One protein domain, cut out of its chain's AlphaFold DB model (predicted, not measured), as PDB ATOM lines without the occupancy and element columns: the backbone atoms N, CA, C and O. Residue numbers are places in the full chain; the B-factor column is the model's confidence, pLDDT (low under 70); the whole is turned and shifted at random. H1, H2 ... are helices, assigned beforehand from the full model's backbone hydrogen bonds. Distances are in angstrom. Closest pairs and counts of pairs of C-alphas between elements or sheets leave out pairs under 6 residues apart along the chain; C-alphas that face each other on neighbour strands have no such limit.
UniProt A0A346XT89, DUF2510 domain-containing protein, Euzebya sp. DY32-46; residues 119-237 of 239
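This is residues 119 to 237 of the 239 residues of the protein "DUF2510 domain-containing protein" of Euzebya sp. DY32-46 (UniProt A0A346XT89). One helix, H3, runs through the middle, and H1, H2, H4, H5 and H6 pack round it, while the short H7 bridges from H6 to the last residues of H2. H2, the longest helix, lies along the long axis on one side of H3, with H1 folded back beside it; H5 crosses H3 on the side away from H2. The printed part has 119 residues with seven named helices, H1 to H7 in chain order, and no named strand: all helix. It is compact, with a radius of gyration of the C-alphas of 13.3 A and spans of 35 by 24 by 23 A.

H1, residues 119 to 126, and H2, residues 130 to 150, form a helical hairpin at a shallow tilt of 25 degrees; their closest C-alphas, of Asn 123 and Glu 133, are 5.8 A apart. H3, residues 160 to 178, is the hub, touching five helices. With its residues 164 to 171 alone it touches H2 at a steep tilt of 60 degrees, closest at the C-alphas of Val 143 and Tyr 168, 6.2 A. H4, residues 180 to 192, forms a helical hairpin with H3 at 25 degrees, closest at the C-alphas of Ala 176 and Lys 183, 5.4 A. H4 touches H1 about perpendicular, at 79 degrees, closest at the C-alphas of Ala 126 and Val 189, 4.9 A. H5, residues 204 to 212, touches H3 about perpendicular, at 90 degrees, closest at the C-alphas of Gly 173 and Glu 209, 3.8 A. H6, residues 215 to 226, touches H3 at a shallow tilt of 22 degrees, opposite ways, closest at the C-alphas of Ala 163 and Leu 225, 5.2 A. H7, residues 231 to 235, touches H6, closest at the C-alphas of Ala 219 and Thr 231, 5.2 A. H3 and H7 are apart. Every O i to N i+4 pair is within hydrogen-bond range in H1, H5 and H7; in H2 14 of 17 are, in H3 14 of 15, in H4 7 of 9 and in H6 5 of 8.

H1 begins at C-alpha 119, (230.208, 249.815, 232.541), and is 10.8 A long. H2 is 30.6 A long, with a kink of 28 degrees near residue 144. H3 is 26.9 A long, from C-alpha 160 at (242.865, 250.850, 229.333). H4 is 19.2 A, H5 12.2 A and H6 15.4 A. H7, 6.0 A, ends at C-alpha 235, (237.926, 268.571, 229.788).

The two C-alphas farthest apart, of Ala 156 and His 181, are 37.3 A apart. The printed part has no cut. The link from H4 to H5, 11 residues, is long. Mean pLDDT of the printed part is 93.3, and no printed residue is under 70.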
ATOM      1  N   ASN A 119     231.241 248.794 232.362       93.69
ATOM      2  CA  ASN A 119     230.208 249.815 232.541       93.69
ATOM      3  C   ASN A 119     228.792 249.262 232.258       93.69
ATOM      4  O   ASN A 119     227.886 249.432 233.072       93.69
ATOM      5  N   LEU A 120     228.614 248.512 231.162       93.56
ATOM      6  CA  LEU A 120     227.340 247.870 230.785       93.56
ATOM      7  C   LEU A 120     226.936 246.786 231.803       93.56
ATOM      8  O   LEU A 120     225.759 246.575 232.100       93.56
ATOM      9  N   VAL A 121     227.929 246.094 232.373       92.56
ATOM     10  CA  VAL A 121     227.714 245.110 233.446       92.56
ATOM     11  C   VAL A 121     227.245 245.788 234.738       92.56
ATOM     12  O   VAL A 121     226.440 245.204 235.465       92.56
ATOM     13  N   ALA A 122     227.706 247.008 235.029       93.44
ATOM     14  CA  ALA A 122     227.234 247.794 236.168       93.44
ATOM     15  C   ALA A 122     225.803 248.316 235.962       93.44
ATOM     16  O   ALA A 122     224.988 248.177 236.872       93.44
ATOM     17  N   ASN A 123     225.485 248.832 234.769       93.00
ATOM     18  CA  ASN A 123     224.152 249.340 234.416       93.00
ATOM     19  C   ASN A 123     223.066 248.287 234.679       93.00
ATOM     20  O   ASN A 123     222.181 248.495 235.510       93.00
ATOM     21  N   ARG A 124     223.221 247.093 234.094       93.31
ATOM     22  CA  ARG A 124     222.302 245.956 234.285       93.31
ATOM     23  C   ARG A 124     222.211 245.460 235.731       93.31
ATOM     24  O   ARG A 124     221.195 244.905 236.143       93.31
ATOM     25  N   ARG A 125     223.283 245.611 236.516       93.06
ATOM     26  CA  ARG A 125     223.321 245.215 237.936       93.06
ATOM     27  C   ARG A 125     222.682 246.237 238.872       93.06
ATOM     28  O   ARG A 125     222.397 245.878 240.011       93.06
ATOM     29  N   ALA A 126     222.452 247.468 238.420       93.44
ATOM     30  CA  ALA A 126     221.848 248.518 239.234       93.44
ATOM     31  C   ALA A 126     220.356 248.273 239.520       93.44
ATOM     32  O   ALA A 126     219.867 248.689 240.565       93.44
ATOM     33  N   GLY A 127     219.641 247.573 238.627       92.62
ATOM     34  CA  GLY A 127     218.202 247.310 238.779       92.62
ATOM     35  C   GLY A 127     217.306 248.524 238.494       92.62
ATOM     36  O   GLY A 127     216.177 248.583 238.980       92.62
ATOM     37  N   ILE A 128     217.828 249.483 237.725       93.06
ATOM     38  CA  ILE A 128     217.146 250.699 237.263       93.06
ATOM     39  C   ILE A 128     216.080 250.395 236.191       93.06
ATOM     40  O   ILE A 128     215.909 249.256 235.758       93.06
ATOM     41  N   ALA A 129     215.331 251.416 235.765       91.56
ATOM     42  CA  ALA A 129     214.347 251.275 234.691       91.56
ATOM     43  C   ALA A 129     215.018 251.049 233.317       91.56
ATOM     44  O   ALA A 129     216.072 251.615 233.037       91.56
ATOM     45  N   GLU A 130     214.383 250.246 232.455       90.38
ATOM     46  CA  GLU A 130     214.912 249.794 231.152       90.38
ATOM     47  C   GLU A 130     215.264 250.952 230.196       90.38
ATOM     48  O   GLU A 130     216.230 250.870 229.441       90.38
ATOM     49  N   ASP A 131     214.522 252.061 230.253       91.25
ATOM     50  CA  ASP A 131     214.790 253.276 229.478       91.25
ATOM     51  C   ASP A 131     216.002 254.066 230.003       91.25
ATOM     52  O   ASP A 131     216.734 254.665 229.212       91.25
ATOM     53  N   VAL A 132     216.264 254.012 231.313       91.81
ATOM     54  CA  VAL A 132     217.465 254.593 231.934       91.81
ATOM     55  C   VAL A 132     218.685 253.686 231.728       91.81
ATOM     56  O   VAL A 132     219.766 254.204 231.454       91.81
ATOM     57  N   GLU A 133     218.530 252.354 231.774       93.75
ATOM     58  CA  GLU A 133     219.590 251.392 231.414       93.75
ATOM     59  C   GLU A 133     220.025 251.594 229.957       93.75
ATOM     60  O   GLU A 133     221.204 251.820 229.699       93.75
ATOM     61  N   ALA A 134     219.077 251.629 229.011       90.38
ATOM     62  CA  ALA A 134     219.376 251.847 227.596       90.38
ATOM     63  C   ALA A 134     220.073 253.196 227.330       90.38
ATOM     64  O   ALA A 134     221.005 253.267 226.527       90.38
ATOM     65  N   TRP A 135     219.667 254.267 228.023       94.94
ATOM     66  CA  TRP A 135     220.335 255.567 227.927       94.94
ATOM     67  C   TRP A 135     221.758 255.544 228.509       94.94
ATOM     68  O   TRP A 135     222.679 256.103 227.912       94.94
ATOM     69  N   LEU A 136     221.976 254.870 229.640       94.88
ATOM     70  CA  LEU A 136     223.308 254.734 230.234       94.88
ATOM     71  C   LEU A 136     224.230 253.796 229.443       94.88
ATOM     72  O   LEU A 136     225.442 254.012 229.430       94.88
ATOM     73  N   ASP A 137     223.681 252.832 228.707       93.06
ATOM     74  CA  ASP A 137     224.422 252.041 227.723       93.06
ATOM     75  C   ASP A 137     224.861 252.906 226.519       93.06
ATOM     76  O   ASP A 137     225.999 252.778 226.055       93.06
ATOM     77  N   GLU A 138     224.044 253.871 226.064       91.94
ATOM     78  CA  GLU A 138     224.474 254.888 225.084       91.94
ATOM     79  C   GLU A 138     225.556 255.841 225.638       91.94
ATOM     80  O   GLU A 138     226.420 256.304 224.882       91.94
ATOM     81  N   VAL A 139     225.554 256.137 226.945       93.31
ATOM     82  CA  VAL A 139     226.626 256.909 227.605       93.31
ATOM     83  C   VAL A 139     227.914 256.083 227.697       93.31
ATOM     84  O   VAL A 139     228.982 256.578 227.333       93.31
ATOM     85  N   ALA A 140     227.831 254.813 228.104       94.06
ATOM     86  CA  ALA A 140     228.969 253.894 228.150       94.06
ATOM     87  C   ALA A 140     229.597 253.699 226.755       94.06
ATOM     88  O   ALA A 140     230.814 253.812 226.596       94.06
ATOM     89  N   ALA A 141     228.778 253.529 225.712       89.94
ATOM     90  CA  ALA A 141     229.237 253.439 224.324       89.94
ATOM     91  C   ALA A 141     229.974 254.705 223.834       89.94
ATOM     92  O   ALA A 141     230.815 254.625 222.935       89.94
ATOM     93  N   GLN A 142     229.712 255.875 224.431       91.25
ATOM     94  CA  GLN A 142     230.428 257.118 224.126       91.25
ATOM     95  C   GLN A 142     231.787 257.255 224.829       91.25
ATOM     96  O   GLN A 142     232.586 258.090 224.400       91.25
ATOM     97  N   VAL A 143     232.096 256.451 225.852       95.50
ATOM     98  CA  VAL A 143     233.363 256.541 226.604       95.50
ATOM     99  C   VAL A 143     234.569 256.361 225.678       95.50
ATOM    100  O   VAL A 143     235.427 257.239 225.598       95.50
ATOM    101  N   ALA A 144     234.612 255.271 224.909       93.06
ATOM    102  CA  ALA A 144     235.718 254.977 223.996       93.06
ATOM    103  C   ALA A 144     235.961 256.073 222.922       93.06
ATOM    104  O   ALA A 144     237.098 256.540 222.804       93.06
ATOM    105  N   PRO A 145     234.949 256.553 222.164       93.81
ATOM    106  CA  PRO A 145     235.137 257.632 221.190       93.81
ATOM    107  C   PRO A 145     235.301 259.032 221.808       93.81
ATOM    108  O   PRO A 145     235.639 259.960 221.069       93.81
ATOM    109  N   ARG A 146     235.073 259.221 223.119       96.06
ATOM    110  CA  ARG A 146     235.531 260.409 223.866       96.06
ATOM    111  C   ARG A 146     237.022 260.269 224.196       96.06
ATOM    112  O   ARG A 146     237.807 261.112 223.768       96.06
ATOM    113  N   LEU A 147     237.435 259.162 224.822       95.25
ATOM    114  CA  LEU A 147     238.835 258.871 225.178       95.25
ATOM    115  C   LEU A 147     239.799 258.967 223.984       95.25
ATOM    116  O   LEU A 147     240.827 259.631 224.092       95.25
ATOM    117  N   SER A 148     239.442 258.429 222.811       95.12
ATOM    118  CA  SER A 148     240.281 258.529 221.601       95.12
ATOM    119  C   SER A 148     240.477 259.958 221.056       95.12
ATOM    120  O   SER A 148     241.347 260.154 220.209       95.12
ATOM    121  N   ARG A 149     239.717 260.964 221.518       94.31
ATOM    122  CA  ARG A 149     239.998 262.394 221.249       94.31
ATOM    123  C   ARG A 149     241.072 262.921 222.209       94.31
ATOM    124  O   ARG A 149     241.990 263.638 221.804       94.31
ATOM    125  N   ILE A 150     240.949 262.537 223.481       94.50
ATOM    126  CA  ILE A 150     241.786 262.985 224.600       94.50
ATOM    127  C   ILE A 150     243.196 262.397 224.488       94.50
ATOM    128  O   ILE A 150     244.169 263.127 224.630       94.50
ATOM    129  N   SER A 151     243.322 261.110 224.164       94.69
ATOM    130  CA  SER A 151     244.599 260.428 223.934       94.69
ATOM    131  C   SER A 151     244.381 259.282 222.940       94.69
ATOM    132  O   SER A 151     243.780 258.287 223.325       94.69
ATOM    133  N   PRO A 152     244.779 259.390 221.655       93.50
ATOM    134  CA  PRO A 152     244.437 258.385 220.639       93.50
ATOM    135  C   PRO A 152     244.914 256.965 220.963       93.50
ATOM    136  O   PRO A 152     244.198 256.006 220.682       93.50
ATOM    137  N   ASP A 153     246.085 256.846 221.587       91.88
ATOM    138  CA  ASP A 153     246.764 255.581 221.875       91.88
ATOM    139  C   ASP A 153     246.337 254.932 223.210       91.88
ATOM    140  O   ASP A 153     246.876 253.891 223.578       91.88
ATOM    141  N   TRP A 154     245.335 255.485 223.915       92.88
ATOM    142  CA  TRP A 154     244.869 255.012 225.235       92.88
ATOM    143  C   TRP A 154     244.552 253.509 225.313       92.88
ATOM    144  O   TRP A 154     244.669 252.903 226.374       92.88
ATOM    145  N   THR A 155     244.165 252.884 224.197       92.44
ATOM    146  CA  THR A 155     243.884 251.440 224.120       92.44
ATOM    147  C   THR A 155     245.134 250.556 224.175       92.44
ATOM    148  O   THR A 155     244.996 249.341 224.279       92.44
ATOM    149  N   ALA A 156     246.334 251.131 224.049       90.38
ATOM    150  CA  ALA A 156     247.605 250.423 224.183       90.38
ATOM    151  C   ALA A 156     248.135 250.419 225.630       90.38
ATOM    152  O   ALA A 156     249.022 249.623 225.941       90.38
ATOM    153  N   GLU A 157     247.597 251.273 226.508       87.31
ATOM    154  CA  GLU A 157     247.999 251.321 227.914       87.31
ATOM    155  C   GLU A 157     247.476 250.095 228.684       87.31
ATOM    156  O   GLU A 157     246.312 249.711 228.524       87.31
ATOM    157  N   PRO A 158     248.272 249.488 229.585       87.88
ATOM    158  CA  PRO A 158     247.826 248.335 230.368       87.88
ATOM    159  C   PRO A 158     246.702 248.671 231.367       87.88
ATOM    160  O   PRO A 158     246.098 247.763 231.933       87.88
ATOM    161  N   GLN A 159     246.388 249.956 231.565       89.06
ATOM    162  CA  GLN A 159     245.262 250.451 232.362       89.06
ATOM    163  C   GLN A 159     244.012 250.787 231.522       89.06
ATOM    164  O   GLN A 159     243.062 251.346 232.070       89.06
ATOM    165  N   ALA A 160     243.954 250.440 230.229       91.06
ATOM    166  CA  ALA A 160     242.865 250.850 229.333       91.06
ATOM    167  C   ALA A 160     241.443 250.530 229.852       91.06
ATOM    168  O   ALA A 160     240.538 251.340 229.663       91.06
ATOM    169  N   GLU A 161     241.207 249.404 230.536       90.38
ATOM    170  CA  GLU A 161     239.887 249.131 231.138       90.38
ATOM    171  C   GLU A 161     239.580 250.076 232.315       90.38
ATOM    172  O   GLU A 161     238.487 250.639 232.399       90.38
ATOM    173  N   ALA A 162     240.565 250.331 233.183       91.38
ATOM    174  CA  ALA A 162     240.433 251.296 234.272       91.38
ATOM    175  C   ALA A 162     240.210 252.724 233.744       91.38
ATOM    176  O   ALA A 162     239.435 253.474 234.336       91.38
ATOM    177  N   ALA A 163     240.806 253.082 232.599       93.88
ATOM    178  CA  ALA A 163     240.530 254.341 231.910       93.88
ATOM    179  C   ALA A 163     239.063 254.448 231.456       93.88
ATOM    180  O   ALA A 163     238.457 255.505 231.640       93.88
ATOM    181  N   ARG A 164     238.457 253.365 230.933       94.31
ATOM    182  CA  ARG A 164     237.013 253.344 230.608       94.31
ATOM    183  C   ARG A 164     236.164 253.551 231.854       94.31
ATOM    184  O   ARG A 164     235.295 254.413 231.846       94.31
ATOM    185  N   ALA A 165     236.433 252.786 232.910       94.19
ATOM    186  CA  ALA A 165     235.699 252.872 234.169       94.19
ATOM    187  C   ALA A 165     235.791 254.273 234.799       94.19
ATOM    188  O   ALA A 165     234.781 254.846 235.194       94.19
ATOM    189  N   CYS A 166     236.991 254.859 234.855       95.25
ATOM    190  CA  CYS A 166     237.206 256.214 235.364       95.25
ATOM    191  C   CYS A 166     236.455 257.259 234.522       95.25
ATOM    192  O   CYS A 166     235.708 258.070 235.068       95.25
ATOM    193  N   ALA A 167     236.577 257.200 233.193       96.94
ATOM    194  CA  ALA A 167     235.885 258.116 232.292       96.94
ATOM    195  C   ALA A 167     234.353 257.968 232.341       96.94
ATOM    196  O   ALA A 167     233.645 258.972 232.277       96.94
ATOM    197  N   TYR A 168     233.833 256.750 232.518       98.25
ATOM    198  CA  TYR A 168     232.407 256.521 232.749       98.25
ATOM    199  C   TYR A 168     231.950 257.091 234.094       98.25
ATOM    200  O   TYR A 168     230.949 257.799 234.143       98.25
ATOM    201  N   GLY A 169     232.714 256.880 235.170       97.19
ATOM    202  CA  GLY A 169     232.434 257.463 236.485       97.19
ATOM    203  C   GLY A 169     232.411 258.994 236.459       97.19
ATOM    204  O   GLY A 169     231.506 259.608 237.022       97.19
ATOM    205  N   LEU A 170     233.352 259.617 235.745       97.69
ATOM    206  CA  LEU A 170     233.363 261.063 235.504       97.69
ATOM    207  C   LEU A 170     232.113 261.527 234.739       97.69
ATOM    208  O   LEU A 170     231.512 262.531 235.117       97.69
ATOM    209  N   LEU A 171     231.681 260.797 233.705       97.62
ATOM    210  CA  LEU A 171     230.438 261.098 232.985       97.62
ATOM    211  C   LEU A 171     229.200 260.936 233.879       97.62
ATOM    212  O   LEU A 171     228.352 261.820 233.885       97.62
ATOM    213  N   VAL A 172     229.114 259.876 234.686       97.69
ATOM    214  CA  VAL A 172     228.029 259.645 235.661       97.69
ATOM    215  C   VAL A 172     227.958 260.782 236.693       97.69
ATOM    216  O   VAL A 172     226.884 261.345 236.912       97.69
ATOM    217  N   GLY A 173     229.096 261.200 237.257       97.00
ATOM    218  CA  GLY A 173     229.183 262.350 238.168       97.00
ATOM    219  C   GLY A 173     228.843 263.692 237.505       97.00
ATOM    220  O   GLY A 173     228.245 264.565 238.133       97.00
ATOM    221  N   HIS A 174     229.161 263.863 236.220       97.50
ATOM    222  CA  HIS A 174     228.761 265.042 235.449       97.50
ATOM    223  C   HIS A 174     227.248 265.053 235.165       97.50
ATOM    224  O   HIS A 174     226.579 266.072 235.345       97.50
ATOM    225  N   LEU A 175     226.685 263.909 234.775       95.88
ATOM    226  CA  LEU A 175     225.256 263.737 234.504       95.88
ATOM    227  C   LEU A 175     224.404 263.940 235.762       95.88
ATOM    228  O   LEU A 175     223.332 264.531 235.660       95.88
ATOM    229  N   ALA A 176     224.899 263.571 236.947       95.81
ATOM    230  CA  ALA A 176     224.248 263.862 238.229       95.81
ATOM    231  C   ALA A 176     224.041 265.372 238.473       95.81
ATOM    232  O   ALA A 176     223.027 265.775 239.048       95.81
ATOM    233  N   ARG A 177     224.963 266.215 237.984       94.00
ATOM    234  CA  ARG A 177     224.882 267.687 238.065       94.00
ATOM    235  C   ARG A 177     223.891 268.261 237.053       94.00
ATOM    236  O   ARG A 177     223.155 269.189 237.378       94.00
ATOM    237  N   LEU A 178     223.869 267.717 235.832       93.56
ATOM    238  CA  LEU A 178     222.951 268.140 234.764       93.56
ATOM    239  C   LEU A 178     221.508 267.666 234.999       93.56
ATOM    240  O   LEU A 178     220.557 268.355 234.625       93.56
ATOM    241  N   HIS A 179     221.339 266.508 235.638       93.81
ATOM    242  CA  HIS A 179     220.055 265.848 235.847       93.81
ATOM    243  C   HIS A 179     219.864 265.429 237.318       93.81
ATOM    244  O   HIS A 179     219.827 264.234 237.613       93.81
ATOM    245  N   PRO A 180     219.655 266.377 238.260       93.19
ATOM    246  CA  PRO A 180     219.505 266.057 239.686       93.19
ATOM    247  C   PRO A 180     218.375 265.067 240.016       93.19
ATOM    248  O   PRO A 180     218.408 264.416 241.055       93.19
ATOM    249  N   HIS A 181     217.385 264.932 239.128       93.38
ATOM    250  CA  HIS A 181     216.278 263.984 239.264       93.38
ATOM    251  C   HIS A 181     216.652 262.525 238.948       93.38
ATOM    252  O   HIS A 181     215.888 261.649 239.322       93.38
ATOM    253  N   MET A 182     217.797 262.271 238.297       91.56
ATOM    254  CA  MET A 182     218.322 260.923 238.011       91.56
ATOM    255  C   MET A 182     219.431 260.491 238.987       91.56
ATOM    256  O   MET A 182     220.085 259.468 238.785       91.56
ATOM    257  N   LYS A 183     219.695 261.269 240.052       95.31
ATOM    258  CA  LYS A 183     220.688 260.895 241.075       95.31
ATOM    259  C   LYS A 183     220.413 259.534 241.744       95.31
ATOM    260  O   LYS A 183     221.394 258.832 241.982       95.31
ATOM    261  N   PRO A 184     219.163 259.106 242.025       95.19
ATOM    262  CA  PRO A 184     218.912 257.774 242.583       95.19
ATOM    263  C   PRO A 184     219.410 256.638 241.676       95.19
ATOM    264  O   PRO A 184     220.071 255.715 242.147       95.19
ATOM    265  N   GLU A 185     219.143 256.728 240.375       96.38
ATOM    266  CA  GLU A 185     219.491 255.726 239.365       96.38
ATOM    267  C   GLU A 185     221.000 255.734 239.075       96.38
ATOM    268  O   GLU A 185     221.653 254.690 239.111       96.38
ATOM    269  N   LEU A 186     221.584 256.923 238.885       96.25
ATOM    270  CA  LEU A 186     223.033 257.108 238.730       96.25
ATOM    271  C   LEU A 186     223.805 256.621 239.971       96.25
ATOM    272  O   LEU A 186     224.901 256.071 239.848       96.25
ATOM    273  N   GLY A 187     223.222 256.772 241.165       96.88
ATOM    274  CA  GLY A 187     223.765 256.261 242.422       96.88
ATOM    275  C   GLY A 187     223.755 254.736 242.493       96.88
ATOM    276  O   GLY A 187     224.774 254.136 242.829       96.88
ATOM    277  N   GLN A 188     222.650 254.092 242.100       96.50
ATOM    278  CA  GLN A 188     222.566 252.627 242.014       96.50
ATOM    279  C   GLN A 188     223.617 252.056 241.048       96.50
ATOM    280  O   GLN A 188     224.280 251.073 241.379       96.50
ATOM    281  N   VAL A 189     223.845 252.711 239.903       96.88
ATOM    282  CA  VAL A 189     224.915 252.341 238.958       96.88
ATOM    283  C   VAL A 189     226.304 252.527 239.573       96.88
ATOM    284  O   VAL A 189     227.133 251.623 239.477       96.88
ATOM    285  N   ALA A 190     226.563 253.642 240.263       96.38
ATOM    286  CA  ALA A 190     227.844 253.874 240.932       96.38
ATOM    287  C   ALA A 190     228.139 252.834 242.036       96.38
ATOM    288  O   ALA A 190     229.282 252.388 242.173       96.38
ATOM    289  N   GLU A 191     227.123 252.398 242.790       95.62
ATOM    290  CA  GLU A 191     227.253 251.336 243.797       95.62
ATOM    291  C   GLU A 191     227.425 249.936 243.179       95.62
ATOM    292  O   GLU A 191     228.231 249.140 243.678       95.62
ATOM    293  N   ALA A 192     226.743 249.649 242.064       93.81
ATOM    294  CA  ALA A 192     226.865 248.393 241.317       93.81
ATOM    295  C   ALA A 192     228.205 248.244 240.564       93.81
ATOM    296  O   ALA A 192     228.609 247.125 240.229       93.81
ATOM    297  N   HIS A 193     228.905 249.352 240.295       96.12
ATOM    298  CA  HIS A 193     230.123 249.362 239.490       96.12
ATOM    299  C   HIS A 193     231.349 248.803 240.248       96.12
ATOM    300  O   HIS A 193     231.758 249.370 241.268       96.12
ATOM    301  N   PRO A 194     232.008 247.732 239.757       90.19
ATOM    302  CA  PRO A 194     233.058 247.038 240.511       90.19
ATOM    303  C   PRO A 194     234.320 247.891 240.702       90.19
ATOM    304  O   PRO A 194     234.939 247.846 241.764       90.19
ATOM    305  N   SER A 195     234.677 248.728 239.723       90.38
ATOM    306  CA  SER A 195     235.874 249.582 239.789       90.38
ATOM    307  C   SER A 195     235.736 250.783 240.732       90.38
ATOM    308  O   SER A 195     236.720 251.480 240.955       90.38
ATOM    309  N   PHE A 196     234.542 251.043 241.287       90.12
ATOM    310  CA  PHE A 196     234.313 252.127 242.256       90.12
ATOM    311  C   PHE A 196     234.246 251.618 243.704       90.12
ATOM    312  O   PHE A 196     233.929 252.381 244.607       90.12
ATOM    313  N   THR A 197     234.578 250.348 243.951       89.31
ATOM    314  CA  THR A 197     234.623 249.740 245.298       89.31
ATOM    315  C   THR A 197     235.678 250.346 246.235       89.31
ATOM    316  O   THR A 197     235.653 250.082 247.433       89.31
ATOM    317  N   THR A 198     236.588 251.173 245.712       88.12
ATOM    318  CA  THR A 198     237.533 252.000 246.481       88.12
ATOM    319  C   THR A 198     236.938 253.331 246.956       88.12
ATOM    320  O   THR A 198     237.527 253.977 247.820       88.12
ATOM    321  N   LEU A 199     235.796 253.751 246.402       88.44
ATOM    322  CA  LEU A 199     235.047 254.927 246.841       88.44
ATOM    323  C   LEU A 199     234.089 254.538 247.978       88.44
ATOM    324  O   LEU A 199     233.634 253.396 248.063       88.44
ATOM    325  N   GLN A 200     233.761 255.488 248.856       90.81
ATOM    326  CA  GLN A 200     232.917 255.221 250.022       90.81
ATOM    327  C   GLN A 200     231.505 254.776 249.605       90.81
ATOM    328  O   GLN A 200     230.762 255.531 248.980       90.81
ATOM    329  N   ALA A 201     231.133 253.548 249.974       88.25
ATOM    330  CA  ALA A 201     229.812 252.991 249.696       88.25
ATOM    331  C   ALA A 201     228.700 253.832 250.347       88.25
ATOM    332  O   ALA A 201     228.805 254.227 251.509       88.25
ATOM    333  N   GLY A 202     227.649 254.112 249.579       91.31
ATOM    334  CA  GLY A 202     226.570 255.036 249.928       91.31
ATOM    335  C   GLY A 202     226.855 256.505 249.588       91.31
ATOM    336  O   GLY A 202     225.942 257.314 249.684       91.31
ATOM    337  N   ALA A 203     228.084 256.848 249.179       92.00
ATOM    338  CA  ALA A 203     228.516 258.208 248.825       92.00
ATOM    339  C   ALA A 203     229.373 258.246 247.538       92.00
ATOM    340  O   ALA A 203     230.102 259.212 247.267       92.00
ATOM    341  N   ARG A 204     229.332 257.177 246.725       96.88
ATOM    342  CA  ARG A 204     230.147 257.090 245.504       96.88
ATOM    343  C   ARG A 204     229.745 258.139 244.477       96.88
ATOM    344  O   ARG A 204     230.629 258.751 243.887       96.88
ATOM    345  N   LEU A 205     228.444 258.377 244.284       96.88
ATOM    346  CA  LEU A 205     227.965 259.364 243.312       96.88
ATOM    347  C   LEU A 205     228.426 260.778 243.676       96.88
ATOM    348  O   LEU A 205     228.957 261.475 242.821       96.88
ATOM    349  N   ASP A 206     228.306 261.168 244.943       94.75
ATOM    350  CA  ASP A 206     228.739 262.473 245.453       94.75
ATOM    351  C   ASP A 206     230.254 262.668 245.310       94.75
ATOM    352  O   ASP A 206     230.730 263.777 245.065       94.75
ATOM    353  N   THR A 207     231.025 261.580 245.407       94.94
ATOM    354  CA  THR A 207     232.468 261.582 245.133       94.94
ATOM    355  C   THR A 207     232.750 261.775 243.638       94.94
ATOM    356  O   THR A 207     233.549 262.636 243.269       94.94
ATOM    357  N   LEU A 208     232.063 261.032 242.759       95.69
ATOM    358  CA  LEU A 208     232.173 261.185 241.300       95.69
ATOM    359  C   LEU A 208     231.776 262.597 240.842       95.69
ATOM    360  O   LEU A 208     232.448 263.192 240.005       95.69
ATOM    361  N   GLU A 209     230.712 263.153 241.419       95.94
ATOM    362  CA  GLU A 209     230.204 264.500 241.158       95.94
ATOM    363  C   GLU A 209     231.186 265.595 241.591       95.94
ATOM    364  O   GLU A 209     231.367 266.569 240.858       95.94
ATOM    365  N   GLN A 210     231.870 265.427 242.727       94.38
ATOM    366  CA  GLN A 210     232.932 266.335 243.171       94.38
ATOM    367  C   GLN A 210     234.178 266.286 242.281       94.38
ATOM    368  O   GLN A 210     234.797 267.323 242.051       94.38
ATOM    369  N   ILE A 211     234.558 265.111 241.766       93.25
ATOM    370  CA  ILE A 211     235.701 264.986 240.846       93.25
ATOM    371  C   ILE A 211     235.327 265.553 239.466       93.25
ATOM    372  O   ILE A 211     236.093 266.321 238.892       93.25
ATOM    373  N   ALA A 212     234.130 265.255 238.951       94.06
ATOM    374  CA  ALA A 212     233.639 265.762 237.666       94.06
ATOM    375  C   ALA A 212     233.278 267.266 237.672       94.06
ATOM    376  O   ALA A 212     233.079 267.858 236.609       94.06
ATOM    377  N   ALA A 213     233.185 267.895 238.848       92.94
ATOM    378  CA  ALA A 213     233.001 269.338 238.995       92.94
ATOM    379  C   ALA A 213     234.276 270.155 238.722       92.94
ATOM    380  O   ALA A 213     234.178 271.344 238.413       92.94
ATOM    381  N   ASP A 214     235.448 269.535 238.861       94.12
ATOM    382  CA  ASP A 214     236.756 270.188 238.907       94.12
ATOM    383  C   ASP A 214     237.666 269.594 237.811       94.12
ATOM    384  O   ASP A 214     238.100 268.443 237.927       94.12
ATOM    385  N   PRO A 215     237.965 270.343 236.729       90.44
ATOM    386  CA  PRO A 215     238.792 269.844 235.634       90.44
ATOM    387  C   PRO A 215     240.176 269.356 236.072       90.44
ATOM    388  O   PRO A 215     240.676 268.397 235.487       90.44
ATOM    389  N   GLU A 216     240.786 269.960 237.099       92.94
ATOM    390  CA  GLU A 216     242.109 269.546 237.582       92.94
ATOM    391  C   GLU A 216     242.028 268.203 238.318       92.94
ATOM    392  O   GLU A 216     242.885 267.342 238.112       92.94
ATOM    393  N   ARG A 217     240.957 267.951 239.086       93.56
ATOM    394  CA  ARG A 217     240.705 266.628 239.692       93.56
ATOM    395  C   ARG A 217     240.373 265.571 238.646       93.56
ATOM    396  O   ARG A 217     240.890 264.459 238.731       93.56
ATOM    397  N   ALA A 218     239.549 265.903 237.653       93.31
ATOM    398  CA  ALA A 218     239.239 264.997 236.550       93.31
ATOM    399  C   ALA A 218     240.506 264.613 235.759       93.31
ATOM    400  O   ALA A 218     240.705 263.437 235.448       93.31
ATOM    401  N   ALA A 219     241.399 265.576 235.503       93.31
ATOM    402  CA  ALA A 219     242.698 265.342 234.873       93.31
ATOM    403  C   ALA A 219     243.642 264.511 235.755       93.31
ATOM    404  O   ALA A 219     244.231 263.549 235.266       93.31
ATOM    405  N   ALA A 220     243.734 264.807 237.054       93.00
ATOM    406  CA  ALA A 220     244.549 264.040 237.995       93.00
ATOM    407  C   ALA A 220     244.069 262.585 238.170       93.00
ATOM    408  O   ALA A 220     244.883 261.702 238.435       93.00
ATOM    409  N   TRP A 221     242.764 262.320 238.017       92.12
ATOM    410  CA  TRP A 221     242.195 260.978 238.183       92.12
ATOM    411  C   TRP A 221     242.253 260.134 236.903       92.12
ATOM    412  O   TRP A 221     242.627 258.962 236.963       92.12
ATOM    413  N   LEU A 222     241.936 260.720 235.741       94.06
ATOM    414  CA  LEU A 222     241.940 260.006 234.458       94.06
ATOM    415  C   LEU A 222     243.312 260.004 233.773       94.06
ATOM    416  O   LEU A 222     243.700 258.995 233.187       94.06
ATOM    417  N   GLY A 223     244.045 261.117 233.825       92.00
ATOM    418  CA  GLY A 223     245.271 261.352 233.055       92.00
ATOM    419  C   GLY A 223     246.349 260.265 233.185       92.00
ATOM    420  O   GLY A 223     246.840 259.795 232.151       92.00
ATOM    421  N   PRO A 224     246.660 259.774 234.406       93.06
ATOM    422  CA  PRO A 224     247.596 258.667 234.618       93.06
ATOM    423  C   PRO A 224     247.185 257.335 233.967       93.06
ATOM    424  O   PRO A 224     248.032 256.462 233.798       93.06
ATOM    425  N   LEU A 225     245.909 257.163 233.602       91.94
ATOM    426  CA  LEU A 225     245.369 255.951 232.969       91.94
ATOM    427  C   LEU A 225     245.383 256.022 231.430       91.94
ATOM    428  O   LEU A 225     245.143 255.009 230.776       91.94
ATOM    429  N   ILE A 226     245.625 257.209 230.856       92.00
ATOM    430  CA  ILE A 226     245.570 257.479 229.405       92.00
ATOM    431  C   ILE A 226     246.825 258.179 228.854       92.00
ATOM    432  O   ILE A 226     246.827 258.641 227.709       92.00
ATOM    433  N   GLY A 227     247.878 258.296 229.666       88.81
ATOM    434  CA  GLY A 227     249.172 258.848 229.260       88.81
ATOM    435  C   GLY A 227     249.189 260.360 229.005       88.81
ATOM    436  O   GLY A 227     250.038 260.834 228.251       88.81
ATOM    437  N   THR A 228     248.267 261.144 229.584       87.38
ATOM    438  CA  THR A 228     248.271 262.609 229.405       87.38
ATOM    439  C   THR A 228     247.763 263.383 230.623       87.38
ATOM    440  O   THR A 228     246.676 263.133 231.126       87.38
ATOM    441  N   GLU A 229     248.551 264.363 231.066       85.62
ATOM    442  CA  GLU A 229     248.239 265.293 232.168       85.62
ATOM    443  C   GLU A 229     247.588 266.602 231.661       85.62
ATOM    444  O   GLU A 229     247.542 267.610 232.362       85.62
ATOM    445  N   ASP A 230     247.126 266.624 230.406       91.94
ATOM    446  CA  ASP A 230     246.587 267.814 229.742       91.94
ATOM    447  C   ASP A 230     245.118 268.056 230.140       91.94
ATOM    448  O   ASP A 230     244.189 267.455 229.589       91.94
ATOM    449  N   THR A 231     244.912 268.951 231.108       93.12
ATOM    450  CA  THR A 231     243.591 269.322 231.641       93.12
ATOM    451  C   THR A 231     242.628 269.850 230.576       93.12
ATOM    452  O   THR A 231     241.440 269.523 230.622       93.12
ATOM    453  N   ASP A 232     243.103 270.625 229.594       93.00
ATOM    454  CA  ASP A 232     242.246 271.142 228.518       93.00
ATOM    455  C   ASP A 232     241.788 270.012 227.586       93.00
ATOM    456  O   ASP A 232     240.639 270.012 227.136       93.00
ATOM    457  N   ARG A 233     242.629 268.996 227.349       92.06
ATOM    458  CA  ARG A 233     242.213 267.786 226.622       92.06
ATOM    459  C   ARG A 233     241.264 266.926 227.448       92.06
ATOM    460  O   ARG A 233     240.234 266.524 226.910       92.06
ATOM    461  N   VAL A 234     241.546 266.670 228.729       92.69
ATOM    462  CA  VAL A 234     240.661 265.859 229.594       92.69
ATOM    463  C   VAL A 234     239.283 266.503 229.747       92.69
ATOM    464  O   VAL A 234     238.278 265.798 229.727       92.69
ATOM    465  N   LYS A 235     239.197 267.835 229.785       92.12
ATOM    466  CA  LYS A 235     237.926 268.571 229.788       92.12
ATOM    467  C   LYS A 235     237.012 268.224 228.601       92.12
ATOM    468  O   LYS A 235     235.798 268.175 228.784       92.12
ATOM    469  N   THR A 236     237.569 267.878 227.434       93.94
ATOM    470  CA  THR A 236     236.782 267.424 226.264       93.94
ATOM    471  C   THR A 236     236.116 266.051 226.441       93.94
ATOM    472  O   THR A 236     235.374 265.603 225.563       93.94
ATOM    473  N   LEU A 237     236.313 265.387 227.589       94.19
ATOM    474  CA  LEU A 237     235.487 264.260 228.025       94.19
ATOM    475  C   LEU A 237     234.014 264.652 228.185       94.19
ATOM    476  O   LEU A 237     233.158 263.795 227.985       94.19
TER     477      LEU A 237